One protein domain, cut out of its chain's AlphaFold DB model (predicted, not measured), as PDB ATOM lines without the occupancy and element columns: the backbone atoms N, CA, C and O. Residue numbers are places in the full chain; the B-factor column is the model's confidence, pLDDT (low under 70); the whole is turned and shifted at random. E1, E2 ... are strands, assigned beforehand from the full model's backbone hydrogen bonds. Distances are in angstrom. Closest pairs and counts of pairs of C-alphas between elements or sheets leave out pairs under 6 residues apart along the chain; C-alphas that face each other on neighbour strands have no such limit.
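Overview. This is residues 274 to 279, 307 to 317 and 325 to 420 of the 501 residues of an uncharacterized protein of Candidatus Bathyarchaeota archaeon (UniProt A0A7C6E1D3). This is a long, narrow sandwich of strands, two layers only partly face to face: one layer is the long three-stranded sheet E3 E6 E7, and the other is the sheet E4 E5 E11 E8 at one end, whose strands E8 and E11 run on into the long hairpin E9 and E10 toward the other end. The small pair E1 and E2 lies near the hairpin's end of the body, apart from the other strands. The printed part has 113 residues, with no named helix and eleven named strands, E1 to E11 in order along the chain; the class is all strand. The four-stranded sheet, in the order E4, E5, E11, E8, is mixed, and the other three are antiparallel. The whole is loose, with a radius of gyration of the C-alphas of 19.2 A, and spans 68 by 29 by 19 A, a rod.

Arrangement. The largest sheet holds E4, residues 340 to 342, E5, residues 345 to 349, E11, residues 416 to 420, and E8, residues 383 to 387. E5 and E11 are parallel, with N 346 and O 417 2.8 A apart, within hydrogen-bond range. E11 and E8 are antiparallel, with N 385 and O 418 at 2.8 A. E4 and E5 form a hairpin, with N 340 and O 347 at 2.8 A. This sheet is face to face with the twisted sheet of E3, residues 330 to 337, E6, residues 353 to 363, and E7, residues 368 to 379; the facing parts are 10.4 A apart centre to centre. E3 and E6 are antiparallel, with N 333 and O 359 within hydrogen-bond range at 3.0 A, and E6 and E7 form a hairpin, with N 356 and O 376 within hydrogen-bond range at 3.0 A. E8 runs on at 25 degrees into E9, residues 390 to 400, which forms a hairpin with E10, residues 403 to 413, with N 394 and O 409 at 2.8 A; E10 runs on into E11 at 32 degrees. The sheet E9 E10 also faces E3 E6 E7, at 10.6 A, in a stack of sheets, which are sheets face to face in turn. E1, residues 274 to 276, and E2, residues 308 to 311, are antiparallel, with N 275 and O 309 at 2.8 A.

Along the chain. E1 begins at C-alpha 274, (-19.023, -8.713, -21.018), and E11 ends at C-alpha 420, (25.433, -13.633, -13.561). E6 is 33.1 A long, E7 32.7 A, E9 and E10 32.1 A each, and E3 23.4 A.

Size, cuts and confidence. The C-alphas farthest apart, of Glu 317 and Ala 382, are 67.8 A apart. Residues 280 to 306 and 318 to 324 are not printed, with gaps of 12.5 A and 20.6 A between C-alphas. Of the links printed whole, none is long. The mean pLDDT of the printed part is 75.1, and 40 residues are under 70, among them 307 to 317 and 396 to 409.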
ATOM      1  N   VAL A 274     -20.223  -8.683 -21.854       40.25
ATOM      2  CA  VAL A 274     -19.023  -8.713 -21.018       40.25
ATOM      3  C   VAL A 274     -19.241  -7.787 -19.824       40.25
ATOM      4  O   VAL A 274     -19.121  -6.569 -19.938       40.25
ATOM      5  N   ILE A 275     -19.546  -8.365 -18.666       37.31
ATOM      6  CA  ILE A 275     -19.657  -7.644 -17.399       37.31
ATOM      7  C   ILE A 275     -18.243  -7.541 -16.804       37.31
ATOM      8  O   ILE A 275     -17.694  -8.521 -16.294       37.31
ATOM      9  N   ARG A 276     -17.637  -6.349 -16.884       42.22
ATOM     10  CA  ARG A 276     -16.399  -6.013 -16.159       42.22
ATOM     11  C   ARG A 276     -16.713  -5.258 -14.876       42.22
ATOM     12  O   ARG A 276     -17.607  -4.420 -14.836       42.22
ATOM     13  N   VAL A 277     -15.914  -5.526 -13.849       36.72
ATOM     14  CA  VAL A 277     -15.981  -4.859 -12.544       36.72
ATOM     15  C   VAL A 277     -14.859  -3.810 -12.471       36.72
ATOM     16  O   VAL A 277     -13.720  -4.149 -12.149       36.72
ATOM     17  N   GLY A 278     -15.151  -2.553 -12.828       36.16
ATOM     18  CA  GLY A 278     -14.176  -1.447 -12.833       36.16
ATOM     19  C   GLY A 278     -14.630  -0.211 -13.627       36.16
ATOM     20  O   GLY A 278     -15.653  -0.255 -14.305       36.16
ATOM     21  N   GLU A 279     -13.877   0.891 -13.538       31.11
ATOM     22  CA  GLU A 279     -14.233   2.188 -14.145       31.11
ATOM     23  C   GLU A 279     -13.591   2.452 -15.525       31.11
ATOM     24  O   GLU A 279     -12.472   2.026 -15.810       31.11
ATOM     25  N   ALA A 307     -12.295  -9.165 -12.522       35.22
ATOM     26  CA  ALA A 307     -13.237 -10.219 -12.891       35.22
ATOM     27  C   ALA A 307     -13.911  -9.954 -14.246       35.22
ATOM     28  O   ALA A 307     -14.384  -8.843 -14.503       35.22
ATOM     29  N   LEU A 308     -13.983 -10.994 -15.085       37.09
ATOM     30  CA  LEU A 308     -14.650 -10.982 -16.387       37.09
ATOM     31  C   LEU A 308     -15.880 -11.903 -16.347       37.09
ATOM     32  O   LEU A 308     -15.809 -13.090 -16.669       37.09
ATOM     33  N   ALA A 309     -17.034 -11.367 -15.959       38.56
ATOM     34  CA  ALA A 309     -18.282 -12.118 -16.025       38.56
ATOM     35  C   ALA A 309     -18.850 -12.043 -17.453       38.56
ATOM     36  O   ALA A 309     -19.475 -11.063 -17.847       38.56
ATOM     37  N   VAL A 310     -18.615 -13.083 -18.255       40.22
ATOM     38  CA  VAL A 310     -19.224 -13.216 -19.586       40.22
ATOM     39  C   VAL A 310     -20.637 -13.783 -19.424       40.22
ATOM     40  O   VAL A 310     -20.807 -14.967 -19.139       40.22
ATOM     41  N   ALA A 311     -21.654 -12.940 -19.593       39.16
ATOM     42  CA  ALA A 311     -23.053 -13.357 -19.639       39.16
ATOM     43  C   ALA A 311     -23.447 -13.637 -21.094       39.16
ATOM     44  O   ALA A 311     -23.365 -12.756 -21.945       39.16
ATOM     45  N   LEU A 312     -23.877 -14.858 -21.402       34.72
ATOM     46  CA  LEU A 312     -24.211 -15.259 -22.770       34.72
ATOM     47  C   LEU A 312     -25.720 -15.229 -22.985       34.72
ATOM     48  O   LEU A 312     -26.475 -15.855 -22.242       34.72
ATOM     49  N   SER A 313     -26.154 -14.505 -24.017       33.28
ATOM     50  CA  SER A 313     -27.543 -14.539 -24.461       33.28
ATOM     51  C   SER A 313     -27.862 -15.887 -25.111       33.28
ATOM     52  O   SER A 313     -27.189 -16.311 -26.054       33.28
ATOM     53  N   ASN A 314     -28.916 -16.528 -24.607       32.22
ATOM     54  CA  ASN A 314     -29.568 -17.680 -25.213       32.22
ATOM     55  C   ASN A 314     -30.956 -17.223 -25.696       32.22
ATOM     56  O   ASN A 314     -31.887 -17.163 -24.893       32.22
ATOM     57  N   GLY A 315     -31.104 -16.910 -26.986       29.47
ATOM     58  CA  GLY A 315     -32.417 -17.024 -27.634       29.47
ATOM     59  C   GLY A 315     -32.820 -18.509 -27.697       29.47
ATOM     60  O   GLY A 315     -31.944 -19.371 -27.765       29.47
ATOM     61  N   ASP A 316     -34.089 -18.911 -27.605       30.86
ATOM     62  CA  ASP A 316     -35.324 -18.113 -27.697       30.86
ATOM     63  C   ASP A 316     -36.350 -18.418 -26.579       30.86
ATOM     64  O   ASP A 316     -37.525 -18.072 -26.700       30.86
ATOM     65  N   GLU A 317     -35.940 -19.050 -25.470       27.72
ATOM     66  CA  GLU A 317     -36.869 -19.534 -24.432       27.72
ATOM     67  C   GLU A 317     -36.636 -18.986 -23.012       27.72
ATOM     68  O   GLU A 317     -35.549 -18.568 -22.617       27.72
ATOM     69  N   TYR A 325     -20.299 -18.898 -13.790       42.28
ATOM     70  CA  TYR A 325     -19.218 -17.916 -13.931       42.28
ATOM     71  C   TYR A 325     -18.035 -18.539 -14.667       42.28
ATOM     72  O   TYR A 325     -17.538 -19.580 -14.245       42.28
ATOM     73  N   LEU A 326     -17.598 -17.914 -15.764       50.50
ATOM     74  CA  LEU A 326     -16.716 -18.610 -16.692       50.50
ATOM     75  C   LEU A 326     -15.224 -18.463 -16.405       50.50
ATOM     76  O   LEU A 326     -14.517 -19.463 -16.397       50.50
ATOM     77  N   VAL A 327     -14.749 -17.230 -16.205       48.66
ATOM     78  CA  VAL A 327     -13.335 -16.940 -15.928       48.66
ATOM     79  C   VAL A 327     -13.249 -15.746 -14.985       48.66
ATOM     80  O   VAL A 327     -13.430 -14.596 -15.379       48.66
ATOM     81  N   THR A 328     -12.993 -16.008 -13.707       51.78
ATOM     82  CA  THR A 328     -12.987 -14.963 -12.672       51.78
ATOM     83  C   THR A 328     -11.672 -14.197 -12.581       51.78
ATOM     84  O   THR A 328     -11.682 -13.053 -12.137       51.78
ATOM     85  N   GLU A 329     -10.543 -14.788 -12.981       59.78
ATOM     86  CA  GLU A 329      -9.220 -14.183 -12.812       59.78
ATOM     87  C   GLU A 329      -8.153 -14.912 -13.652       59.78
ATOM     88  O   GLU A 329      -8.190 -16.138 -13.771       59.78
ATOM     89  N   ILE A 330      -7.174 -14.167 -14.186       65.25
ATOM     90  CA  ILE A 330      -5.915 -14.709 -14.725       65.25
ATOM     91  C   ILE A 330      -4.765 -14.204 -13.848       65.25
ATOM     92  O   ILE A 330      -4.468 -13.008 -13.824       65.25
ATOM     93  N   ARG A 331      -4.090 -15.117 -13.149       74.44
ATOM     94  CA  ARG A 331      -2.893 -14.840 -12.347       74.44
ATOM     95  C   ARG A 331      -1.637 -15.154 -13.148       74.44
ATOM     96  O   ARG A 331      -1.591 -16.119 -13.904       74.44
ATOM     97  N   ARG A 332      -0.601 -14.347 -12.939       81.44
ATOM     98  CA  ARG A 332       0.757 -14.553 -13.455       81.44
ATOM     99  C   ARG A 332       1.689 -14.584 -12.255       81.44
ATOM    100  O   ARG A 332       1.644 -13.668 -11.438       81.44
ATOM    101  N   GLU A 333       2.518 -15.611 -12.139       84.69
ATOM    102  CA  GLU A 333       3.473 -15.740 -11.040       84.69
ATOM    103  C   GLU A 333       4.854 -16.074 -11.613       84.69
ATOM    104  O   GLU A 333       4.992 -16.915 -12.497       84.69
ATOM    105  N   THR A 334       5.895 -15.385 -11.145       86.19
ATOM    106  CA  THR A 334       7.292 -15.675 -11.495       86.19
ATOM    107  C   THR A 334       8.058 -15.907 -10.202       86.19
ATOM    108  O   THR A 334       8.361 -14.969  -9.468       86.19
ATOM    109  N   LYS A 335       8.343 -17.175  -9.908       91.06
ATOM    110  CA  LYS A 335       9.163 -17.595  -8.769       91.06
ATOM    111  C   LYS A 335      10.608 -17.706  -9.223       91.06
ATOM    112  O   LYS A 335      10.881 -18.365 -10.224       91.06
ATOM    113  N   VAL A 336      11.525 -17.097  -8.476       91.00
ATOM    114  CA  VAL A 336      12.969 -17.176  -8.727       91.00
ATOM    115  C   VAL A 336      13.694 -17.438  -7.410       91.00
ATOM    116  O   VAL A 336      13.350 -16.853  -6.385       91.00
ATOM    117  N   SER A 337      14.695 -18.314  -7.428       94.56
ATOM    118  CA  SER A 337      15.592 -18.577  -6.303       94.56
ATOM    119  C   SER A 337      17.050 -18.620  -6.773       94.56
ATOM    120  O   SER A 337      17.329 -18.893  -7.937       94.56
ATOM    121  N   GLY A 338      17.988 -18.310  -5.871       92.44
ATOM    122  CA  GLY A 338      19.423 -18.245  -6.188       92.44
ATOM    123  C   GLY A 338      19.935 -16.882  -6.682       92.44
ATOM    124  O   GLY A 338      21.076 -16.798  -7.129       92.44
ATOM    125  N   GLY A 339      19.133 -15.815  -6.581       93.56
ATOM    126  CA  GLY A 339      19.533 -14.447  -6.934       93.56
ATOM    127  C   GLY A 339      18.747 -13.366  -6.184       93.56
ATOM    128  O   GLY A 339      17.882 -13.666  -5.360       93.56
ATOM    129  N   THR A 340      19.054 -12.102  -6.471       93.12
ATOM    130  CA  THR A 340      18.471 -10.896  -5.862       93.12
ATOM    131  C   THR A 340      17.829 -10.027  -6.944       93.12
ATOM    132  O   THR A 340      18.443  -9.786  -7.977       93.12
ATOM    133  N   LEU A 341      16.595  -9.555  -6.733       92.50
ATOM    134  CA  LEU A 341      15.912  -8.656  -7.674       92.50
ATOM    135  C   LEU A 341      16.456  -7.227  -7.550       92.50
ATOM    136  O   LEU A 341      16.475  -6.668  -6.454       92.50
ATOM    137  N   ILE A 342      16.879  -6.642  -8.673       89.88
ATOM    138  CA  ILE A 342      17.458  -5.297  -8.762       89.88
ATOM    139  C   ILE A 342      16.908  -4.619 -10.014       89.88
ATOM    140  O   ILE A 342      17.203  -5.023 -11.141       89.88
ATOM    141  N   GLY A 343      16.066  -3.603  -9.816       91.31
ATOM    142  CA  GLY A 343      15.230  -3.079 -10.896       91.31
ATOM    143  C   GLY A 343      14.364  -4.200 -11.481       91.31
ATOM    144  O   GLY A 343      13.648  -4.876 -10.747       91.31
ATOM    145  N   SER A 344      14.472  -4.424 -12.790       90.00
ATOM    146  CA  SER A 344      13.762  -5.481 -13.527       90.00
ATOM    147  C   SER A 344      14.582  -6.762 -13.768       90.00
ATOM    148  O   SER A 344      14.137  -7.643 -14.505       90.00
ATOM    149  N   ALA A 345      15.778  -6.888 -13.180       93.81
ATOM    150  CA  ALA A 345      16.681  -8.018 -13.403       93.81
ATOM    151  C   ALA A 345      16.991  -8.787 -12.110       93.81
ATOM    152  O   ALA A 345      17.097  -8.206 -11.032       93.81
ATOM    153  N   ILE A 346      17.192 -10.101 -12.221       95.38
ATOM    154  CA  ILE A 346      17.661 -10.951 -11.122       95.38
ATOM    155  C   ILE A 346      19.178 -11.090 -11.219       95.38
ATOM    156  O   ILE A 346      19.690 -11.660 -12.179       95.38
ATOM    157  N   TRP A 347      19.894 -10.600 -10.217       97.19
ATOM    158  CA  TRP A 347      21.349 -10.650 -10.134       97.19
ATOM    159  C   TRP A 347      21.802 -11.843  -9.293       97.19
ATOM    160  O   TRP A 347      21.222 -12.133  -8.247       97.19
ATOM    161  N   ALA A 348      22.846 -12.537  -9.734       97.00
ATOM    162  CA  ALA A 348      23.437 -13.664  -9.027       97.00
ATOM    163  C   ALA A 348      24.958 -13.714  -9.220       97.00
ATOM    164  O   ALA A 348      25.518 -13.114 -10.143       97.00
ATOM    165  N   ASN A 349      25.632 -14.440  -8.331       97.31
ATOM    166  CA  ASN A 349      27.080 -14.599  -8.383       97.31
ATOM    167  C   ASN A 349      27.500 -15.391  -9.637       97.31
ATOM    168  O   ASN A 349      26.819 -16.315 -10.078       97.31
ATOM    169  N   SER A 350      28.659 -15.068 -10.210       95.94
ATOM    170  CA  SER A 350      29.225 -15.883 -11.291       95.94
ATOM    171  C   SER A 350      29.465 -17.316 -10.815       95.94
ATOM    172  O   SER A 350      30.001 -17.544  -9.733       95.94
ATOM    173  N   ASN A 351      29.079 -18.268 -11.659       94.50
ATOM    174  CA  ASN A 351      29.059 -19.710 -11.423       94.50
ATOM    175  C   ASN A 351      28.061 -20.194 -10.350       94.50
ATOM    176  O   ASN A 351      28.093 -21.374 -10.007       94.50
ATOM    177  N   SER A 352      27.152 -19.345  -9.849       95.81
ATOM    178  CA  SER A 352      25.999 -19.824  -9.075       95.81
ATOM    179  C   SER A 352      24.852 -20.279  -9.982       95.81
ATOM    180  O   SER A 352      24.853 -20.045 -11.194       95.81
ATOM    181  N   THR A 353      23.853 -20.915  -9.373       96.31
ATOM    182  CA  THR A 353      22.654 -21.421 -10.047       96.31
ATOM    183  C   THR A 353      21.441 -20.579  -9.671       96.31
ATOM    184  O   THR A 353      21.151 -20.424  -8.485       96.31
ATOM    185  N   ILE A 354      20.707 -20.090 -10.669       95.94
ATOM    186  CA  ILE A 354      19.345 -19.571 -10.516       95.94
ATOM    187  C   ILE A 354      18.367 -20.676 -10.917       95.94
ATOM    188  O   ILE A 354      18.541 -21.308 -11.957       95.94
ATOM    189  N   LEU A 355      17.310 -20.875 -10.134       95.50
ATOM    190  CA  LEU A 355      16.139 -21.640 -10.559       95.50
ATOM    191  C   LEU A 355      14.979 -20.666 -10.740       95.50
ATOM    192  O   LEU A 355      14.747 -19.819  -9.876       95.50
ATOM    193  N   PHE A 356      14.235 -20.788 -11.836       94.12
ATOM    194  CA  PHE A 356      13.056 -19.959 -12.064       94.12
ATOM    195  C   PHE A 356      11.883 -20.758 -12.634       94.12
ATOM    196  O   PHE A 356      12.058 -21.761 -13.326       94.12
ATOM    197  N   ASN A 357      10.674 -20.292 -12.331       93.25
ATOM    198  CA  ASN A 357       9.414 -20.881 -12.762       93.25
ATOM    199  C   ASN A 357       8.386 -19.761 -12.994       93.25
ATOM    200  O   ASN A 357       8.069 -19.013 -12.068       93.25
ATOM    201  N   GLN A 358       7.886 -19.648 -14.223       90.69
ATOM    202  CA  GLN A 358       6.822 -18.735 -14.629       90.69
ATOM    203  C   GLN A 358       5.546 -19.534 -14.909       90.69
ATOM    204  O   GLN A 358       5.498 -20.357 -15.832       90.69
ATOM    205  N   THR A 359       4.506 -19.267 -14.124       88.88
ATOM    206  CA  THR A 359       3.190 -19.899 -14.242       88.88
ATOM    207  C   THR A 359       2.116 -18.883 -14.619       88.88
ATOM    208  O   THR A 359       2.195 -17.692 -14.300       88.88
ATOM    209  N   VAL A 360       1.086 -19.383 -15.300       85.88
ATOM    210  CA  VAL A 360      -0.180 -18.686 -15.527       85.88
ATOM    211  C   VAL A 360      -1.274 -19.544 -14.909       85.88
ATOM    212  O   VAL A 360      -1.369 -20.730 -15.217       85.88
ATOM    213  N   SER A 361      -2.103 -18.958 -14.052       82.50
ATOM    214  CA  SER A 361      -3.289 -19.626 -13.514       82.50
ATOM    215  C   SER A 361      -4.541 -18.928 -14.008       82.50
ATOM    216  O   SER A 361      -4.594 -17.702 -14.014       82.50
ATOM    217  N   TYR A 362      -5.567 -19.688 -14.363       78.56
ATOM    218  CA  TYR A 362      -6.891 -19.169 -14.689       78.56
ATOM    219  C   TYR A 362      -7.956 -20.055 -14.042       78.56
ATOM    220  O   TYR A 362      -7.735 -21.248 -13.835       78.56
ATOM    221  N   CYS A 363      -9.100 -19.478 -13.688       68.25
ATOM    222  CA  CYS A 363     -10.254 -20.267 -13.263       68.25
ATOM    223  C   CYS A 363     -11.119 -20.593 -14.484       68.25
ATOM    224  O   CYS A 363     -11.446 -19.681 -15.239       68.25
ATOM    225  N   ASP A 364     -11.481 -21.859 -14.661       68.44
ATOM    226  CA  ASP A 364     -12.490 -22.321 -15.616       68.44
ATOM    227  C   ASP A 364     -13.723 -22.892 -14.883       68.44
ATOM    228  O   ASP A 364     -13.894 -22.703 -13.673       68.44
ATOM    229  N   SER A 365     -14.598 -23.588 -15.615       63.47
ATOM    230  CA  SER A 365     -15.819 -24.212 -15.085       63.47
ATOM    231  C   SER A 365     -15.581 -25.415 -14.156       63.47
ATOM    232  O   SER A 365     -16.518 -25.860 -13.492       63.47
ATOM    233  N   ILE A 366     -14.354 -25.941 -14.101       70.81
ATOM    234  CA  ILE A 366     -13.930 -27.090 -13.289       70.81
ATOM    235  C   ILE A 366     -13.102 -26.608 -12.084       70.81
ATOM    236  O   ILE A 366     -13.147 -27.221 -11.014       70.81
ATOM    237  N   GLY A 367     -12.394 -25.484 -12.216       74.50
ATOM    238  CA  GLY A 367     -11.764 -24.766 -11.112       74.50
ATOM    239  C   GLY A 367     -10.508 -24.009 -11.533       74.50
ATOM    240  O   GLY A 367     -10.371 -23.559 -12.665       74.50
ATOM    241  N   TRP A 368      -9.563 -23.854 -10.606       79.88
ATOM    242  CA  TRP A 368      -8.273 -23.232 -10.904       79.88
ATOM    243  C   TRP A 368      -7.355 -24.178 -11.681       79.88
ATOM    244  O   TRP A 368      -6.762 -25.095 -11.109       79.88
ATOM    245  N   VAL A 369      -7.157 -23.885 -12.962       83.50
ATOM    246  CA  VAL A 369      -6.073 -24.447 -13.768       83.50
ATOM    247  C   VAL A 369      -4.820 -23.608 -13.526       83.50
ATOM    248  O   VAL A 369      -4.863 -22.380 -13.530       83.50
ATOM    249  N   THR A 370      -3.683 -24.259 -13.280       88.50
ATOM    250  CA  THR A 370      -2.373 -23.595 -13.222       88.50
ATOM    251  C   THR A 370      -1.434 -24.267 -14.197       88.50
ATOM    252  O   THR A 370      -1.069 -25.428 -14.026       88.50
ATOM    253  N   GLU A 371      -1.022 -23.514 -15.204       89.38
ATOM    254  CA  GLU A 371      -0.070 -23.951 -16.202       89.38
ATOM    255  C   GLU A 371       1.325 -23.418 -15.909       89.38
ATOM    256  O   GLU A 371       1.528 -22.260 -15.535       89.38
ATOM    257  N   LYS A 372       2.312 -24.272 -16.156       92.88
ATOM    258  CA  LYS A 372       3.716 -23.890 -16.198       92.88
ATOM    259  C   LYS A 372       4.070 -23.498 -17.627       92.88
ATOM    260  O   LYS A 372       4.014 -24.338 -18.517       92.88
ATOM    261  N   ILE A 373       4.442 -22.237 -17.834       92.94
ATOM    262  CA  ILE A 373       4.748 -21.716 -19.173       92.94
ATOM    263  C   ILE A 373       6.250 -21.760 -19.454       92.94
ATOM    264  O   ILE A 373       6.663 -22.067 -20.569       92.94
ATOM    265  N   ARG A 374       7.078 -21.462 -18.447       93.31
ATOM    266  CA  ARG A 374       8.538 -21.480 -18.573       93.31
ATOM    267  C   ARG A 374       9.169 -21.886 -17.245       93.31
ATOM    268  O   ARG A 374       8.870 -21.285 -16.222       93.31
ATOM    269  N   GLU A 375      10.080 -22.848 -17.259       95.50
ATOM    270  CA  GLU A 375      10.991 -23.102 -16.140       95.50
ATOM    271  C   GLU A 375      12.414 -23.284 -16.645       95.50
ATOM    272  O   GLU A 375      12.628 -23.616 -17.811       95.50
ATOM    273  N   GLY A 376      13.380 -23.067 -15.760       94.75
ATOM    274  CA  GLY A 376      14.783 -23.246 -16.084       94.75
ATOM    275  C   GLY A 376      15.668 -23.310 -14.849       94.75
ATOM    276  O   GLY A 376      15.340 -22.788 -13.779       94.75
ATOM    277  N   VAL A 377      16.813 -23.959 -15.032       96.50
ATOM    278  CA  VAL A 377      17.935 -23.973 -14.095       96.50
ATOM    279  C   VAL A 377      19.114 -23.376 -14.847       96.50
ATOM    280  O   VAL A 377      19.643 -23.989 -15.770       96.50
ATOM    281  N   GLU A 378      19.487 -22.158 -14.481       97.06
ATOM    282  CA  GLU A 378      20.445 -21.348 -15.220       97.06
ATOM    283  C   GLU A 378      21.719 -21.137 -14.414       97.06
ATOM    284  O   GLU A 378      21.685 -20.765 -13.242       97.06
ATOM    285  N   THR A 379      22.854 -21.325 -15.077       95.25
ATOM    286  CA  THR A 379      24.184 -20.964 -14.579       95.25
ATOM    287  C   THR A 379      24.860 -20.030 -15.579       95.25
ATOM    288  O   THR A 379      24.544 -20.034 -16.774       95.25
ATOM    289  N   GLY A 380      25.798 -19.213 -15.115       93.69
ATOM    290  CA  GLY A 380      26.538 -18.293 -15.976       93.69
ATOM    291  C   GLY A 380      27.755 -17.709 -15.274       93.69
ATOM    292  O   GLY A 380      27.809 -17.668 -14.048       93.69
ATOM    293  N   SER A 381      28.732 -17.246 -16.048       95.75
ATOM    294  CA  SER A 381      29.915 -16.544 -15.552       95.75
ATOM    295  C   SER A 381      30.067 -15.255 -16.344       95.75
ATOM    296  O   SER A 381      30.186 -15.327 -17.564       95.75
ATOM    297  N   ALA A 382      30.005 -14.105 -15.664       95.12
ATOM    298  CA  ALA A 382      30.073 -12.775 -16.278       95.12
ATOM    299  C   ALA A 382      29.170 -12.623 -17.529       95.12
ATOM    300  O   ALA A 382      29.633 -12.231 -18.596       95.12
ATOM    301  N   VAL A 383      27.884 -12.971 -17.412       97.00
ATOM    302  CA  VAL A 383      26.944 -13.006 -18.547       97.00
ATOM    303  C   VAL A 383      25.526 -12.610 -18.142       97.00
ATOM    304  O   VAL A 383      25.019 -13.031 -17.100       97.00
ATOM    305  N   THR A 384      24.859 -11.857 -19.015       97.06
ATOM    306  CA  THR A 384      23.425 -11.562 -18.920       97.06
ATOM    307  C   THR A 384      22.644 -12.502 -19.836       97.06
ATOM    308  O   THR A 384      22.920 -12.590 -21.031       97.06
ATOM    309  N   LYS A 385      21.658 -13.206 -19.277       97.06
ATOM    310  CA  LYS A 385      20.706 -14.056 -20.001       97.06
ATOM    311  C   LYS A 385      19.344 -13.381 -20.021       97.06
ATOM    312  O   LYS A 385      18.866 -12.900 -18.996       97.06
ATOM    313  N   VAL A 386      18.721 -13.355 -21.192       96.44
ATOM    314  CA  VAL A 386      17.459 -12.655 -21.423       96.44
ATOM    315  C   VAL A 386      16.433 -13.636 -21.964       96.44
ATOM    316  O   VAL A 386      16.662 -14.283 -22.984       96.44
ATOM    317  N   PHE A 387      15.292 -13.717 -21.291       94.62
ATOM    318  CA  PHE A 387      14.121 -14.447 -21.748       94.62
ATOM    319  C   PHE A 387      13.048 -13.430 -22.128       94.62
ATOM    320  O   PHE A 387      12.478 -12.765 -21.261       94.62
ATOM    321  N   GLU A 388      12.798 -13.300 -23.428       94.31
ATOM    322  CA  GLU A 388      11.846 -12.329 -23.972       94.31
ATOM    323  C   GLU A 388      10.399 -12.589 -23.521       94.31
ATOM    324  O   GLU A 388      10.068 -13.639 -22.956       94.31
ATOM    325  N   GLU A 389       9.542 -11.601 -23.756       90.06
ATOM    326  CA  GLU A 389       8.112 -11.661 -23.454       90.06
ATOM    327  C   GLU A 389       7.417 -12.772 -24.253       90.06
ATOM    328  O   GLU A 389       7.801 -13.091 -25.380       90.06
ATOM    329  N   ILE A 390       6.393 -13.386 -23.657       87.31
ATOM    330  CA  ILE A 390       5.585 -14.426 -24.307       87.31
ATOM    331  C   ILE A 390       4.110 -14.090 -24.136       87.31
ATOM    332  O   ILE A 390       3.626 -13.975 -23.010       87.31
ATOM    333  N   ASN A 391       3.385 -14.029 -25.251       85.69
ATOM    334  CA  ASN A 391       1.929 -14.070 -25.243       85.69
ATOM    335  C   ASN A 391       1.459 -15.519 -25.078       85.69
ATOM    336  O   ASN A 391       1.846 -16.410 -25.832       85.69
ATOM    337  N   VAL A 392       0.633 -15.741 -24.063       80.69
ATOM    338  CA  VAL A 392       0.031 -17.022 -23.707       80.69
ATOM    339  C   VAL A 392      -1.463 -16.910 -23.972       80.69
ATOM    340  O   VAL A 392      -2.170 -16.225 -23.232       80.69
ATOM    341  N   SER A 393      -1.927 -17.586 -25.020       81.31
ATOM    342  CA  SER A 393      -3.343 -17.658 -25.389       81.31
ATOM    343  C   SER A 393      -3.917 -19.032 -25.036       81.31
ATOM    344  O   SER A 393      -3.285 -20.060 -25.302       81.31
ATOM    345  N   ARG A 394      -5.088 -19.070 -24.395       77.56
ATOM    346  CA  ARG A 394      -5.780 -20.291 -23.958       77.56
ATOM    347  C   ARG A 394      -7.262 -20.202 -24.234       77.56
ATOM    348  O   ARG A 394      -7.900 -19.222 -23.872       77.56
ATOM    349  N   ARG A 395      -7.817 -21.250 -24.835       75.88
ATOM    350  CA  ARG A 395      -9.254 -21.348 -25.073       75.88
ATOM    351  C   ARG A 395      -9.928 -22.057 -23.914       75.88
ATOM    352  O   ARG A 395      -9.604 -23.203 -23.617       75.88
ATOM    353  N   VAL A 396     -10.859 -21.363 -23.276       68.25
ATOM    354  CA  VAL A 396     -11.727 -21.912 -22.238       68.25
ATOM    355  C   VAL A 396     -13.069 -22.219 -22.885       68.25
ATOM    356  O   VAL A 396     -13.820 -21.313 -23.247       68.25
ATOM    357  N   GLY A 397     -13.341 -23.509 -23.068       63.09
ATOM    358  CA  GLY A 397     -14.627 -23.985 -23.561       63.09
ATOM    359  C   GLY A 397     -15.729 -23.780 -22.523       63.09
ATOM    360  O   GLY A 397     -15.508 -23.934 -21.319       63.09
ATOM    361  N   PHE A 398     -16.928 -23.455 -22.989       60.00
ATOM    362  CA  PHE A 398     -18.090 -23.269 -22.135       60.00
ATOM    363  C   PHE A 398     -19.370 -23.787 -22.759       60.00
ATOM    364  O   PHE A 398     -19.560 -23.703 -23.969       60.00
ATOM    365  N   SER A 399     -20.272 -24.289 -21.916       52.12
ATOM    366  CA  SER A 399     -21.569 -24.802 -22.342       52.12
ATOM    367  C   SER A 399     -22.716 -24.258 -21.490       52.12
ATOM    368  O   SER A 399     -22.623 -24.148 -20.268       52.12
ATOM    369  N   SER A 400     -23.821 -23.905 -22.148       44.47
ATOM    370  CA  SER A 400     -25.063 -23.462 -21.509       44.47
ATOM    371  C   SER A 400     -26.258 -24.074 -22.235       44.47
ATOM    372  O   SER A 400     -26.458 -23.810 -23.420       44.47
ATOM    373  N   LYS A 401     -27.036 -24.902 -21.521       52.09
ATOM    374  CA  LYS A 401     -28.152 -25.732 -22.024       52.09
ATOM    375  C   LYS A 401     -27.796 -26.523 -23.301       52.09
ATOM    376  O   LYS A 401     -27.425 -27.685 -23.193       52.09
ATOM    377  N   ASN A 402     -27.885 -25.884 -24.470       44.97
ATOM    378  CA  ASN A 402     -27.721 -26.484 -25.801       44.97
ATOM    379  C   ASN A 402     -26.606 -25.843 -26.660       44.97
ATOM    380  O   ASN A 402     -26.387 -26.287 -27.784       44.97
ATOM    381  N   ARG A 403     -25.909 -24.806 -26.172       44.72
ATOM    382  CA  ARG A 403     -24.778 -24.166 -26.871       44.72
ATOM    383  C   ARG A 403     -23.468 -24.543 -26.191       44.72
ATOM    384  O   ARG A 403     -23.387 -24.473 -24.967       44.72
ATOM    385  N   SER A 404     -22.460 -24.891 -26.986       54.66
ATOM    386  CA  SER A 404     -21.053 -24.942 -26.576       54.66
ATOM    387  C   SER A 404     -20.265 -23.958 -27.431       54.66
ATOM    388  O   SER A 404     -20.563 -23.820 -28.616       54.66
ATOM    389  N   ASP A 405     -19.299 -23.268 -26.840       55.53
ATOM    390  CA  ASP A 405     -18.518 -22.208 -27.487       55.53
ATOM    391  C   ASP A 405     -17.163 -22.040 -26.757       55.53
ATOM    392  O   ASP A 405     -16.942 -22.683 -25.727       55.53
ATOM    393  N   GLU A 406     -16.245 -21.220 -27.273       60.84
ATOM    394  CA  GLU A 406     -14.883 -21.060 -26.726       60.84
ATOM    395  C   GLU A 406     -14.515 -19.585 -26.494       60.84
ATOM    396  O   GLU A 406     -14.686 -18.741 -27.369       60.84
ATOM    397  N   LEU A 407     -13.940 -19.273 -25.327       60.75
ATOM    398  CA  LEU A 407     -13.361 -17.960 -25.023       60.75
ATOM    399  C   LEU A 407     -11.833 -18.025 -25.090       60.75
ATOM    400  O   LEU A 407     -11.216 -18.730 -24.293       60.75
ATOM    401  N   GLU A 408     -11.204 -17.260 -25.986       69.25
ATOM    402  CA  GLU A 408      -9.741 -17.166 -26.056       69.25
ATOM    403  C   GLU A 408      -9.195 -16.102 -25.085       69.25
ATOM    404  O   GLU A 408      -9.272 -14.898 -25.318       69.25
ATOM    405  N   LEU A 409      -8.630 -16.566 -23.972       67.69
ATOM    406  CA  LEU A 409      -7.924 -15.767 -22.977       67.69
ATOM    407  C   LEU A 409      -6.478 -15.538 -23.418       67.69
ATOM    408  O   LEU A 409      -5.712 -16.496 -23.478       67.69
ATOM    409  N   THR A 410      -6.070 -14.291 -23.648       72.50
ATOM    410  CA  THR A 410      -4.664 -13.955 -23.931       72.50
ATOM    411  C   THR A 410      -4.050 -13.147 -22.790       72.50
ATOM    412  O   THR A 410      -4.637 -12.179 -22.309       72.50
ATOM    413  N   THR A 411      -2.851 -13.533 -22.349       78.06
ATOM    414  CA  THR A 411      -2.068 -12.801 -21.345       78.06
ATOM    415  C   THR A 411      -0.587 -12.764 -21.710       78.06
ATOM    416  O   THR A 411      -0.074 -13.680 -22.344       78.06
ATOM    417  N   MET A 412       0.117 -11.712 -21.298       79.25
ATOM    418  CA  MET A 412       1.538 -11.516 -21.591       79.25
ATOM    419  C   MET A 412       2.387 -11.839 -20.358       79.25
ATOM    420  O   MET A 412       2.161 -11.277 -19.282       79.25
ATOM    421  N   LEU A 413       3.373 -12.723 -20.493       81.88
ATOM    422  CA  LEU A 413       4.411 -12.912 -19.483       81.88
ATOM    423  C   LEU A 413       5.537 -11.892 -19.690       81.88
ATOM    424  O   LEU A 413       6.041 -11.789 -20.811       81.88
ATOM    425  N   PRO A 414       5.949 -11.168 -18.632       81.38
ATOM    426  CA  PRO A 414       6.977 -10.145 -18.736       81.38
ATOM    427  C   PRO A 414       8.358 -10.750 -18.996       81.38
ATOM    428  O   PRO A 414       8.650 -11.898 -18.632       81.38
ATOM    429  N   LYS A 415       9.220  -9.920 -19.583       90.56
ATOM    430  CA  LYS A 415      10.631 -10.196 -19.837       90.56
ATOM    431  C   LYS A 415      11.353 -10.571 -18.541       90.56
ATOM    432  O   LYS A 415      11.294  -9.830 -17.564       90.56
ATOM    433  N   LEU A 416      12.081 -11.688 -18.545       93.81
ATOM    434  CA  LEU A 416      12.916 -12.110 -17.417       93.81
ATOM    435  C   LEU A 416      14.391 -11.934 -17.788       93.81
ATOM    436  O   LEU A 416      14.884 -12.567 -18.721       93.81
ATOM    437  N   THR A 417      15.100 -11.087 -17.044       96.62
ATOM    438  CA  THR A 417      16.539 -10.848 -17.229       96.62
ATOM    439  C   THR A 417      17.307 -11.412 -16.039       96.62
ATOM    440  O   THR A 417      17.019 -11.052 -14.900       96.62
ATOM    441  N   LEU A 418      18.279 -12.288 -16.297       97.25
ATOM    442  CA  LEU A 418      19.164 -12.880 -15.294       97.25
ATOM    443  C   LEU A 418      20.598 -12.381 -15.524       97.25
ATOM    444  O   LEU A 418      21.129 -12.531 -16.622       97.25
ATOM    445  N   VAL A 419      21.240 -11.820 -14.503       97.19
ATOM    446  CA  VAL A 419      22.597 -11.257 -14.567       97.19
ATOM    447  C   VAL A 419      23.522 -12.083 -13.678       97.19
ATOM    448  O   VAL A 419      23.450 -12.002 -12.454       97.19
ATOM    449  N   PHE A 420      24.410 -12.872 -14.281       97.44
ATOM    450  CA  PHE A 420      25.433 -13.633 -13.561       97.44
ATOM    451  C   PHE A 420      26.736 -12.839 -13.555       97.44
ATOM    452  O   PHE A 420      27.403 -12.731 -14.582       97.44
TER     453      PHE A 420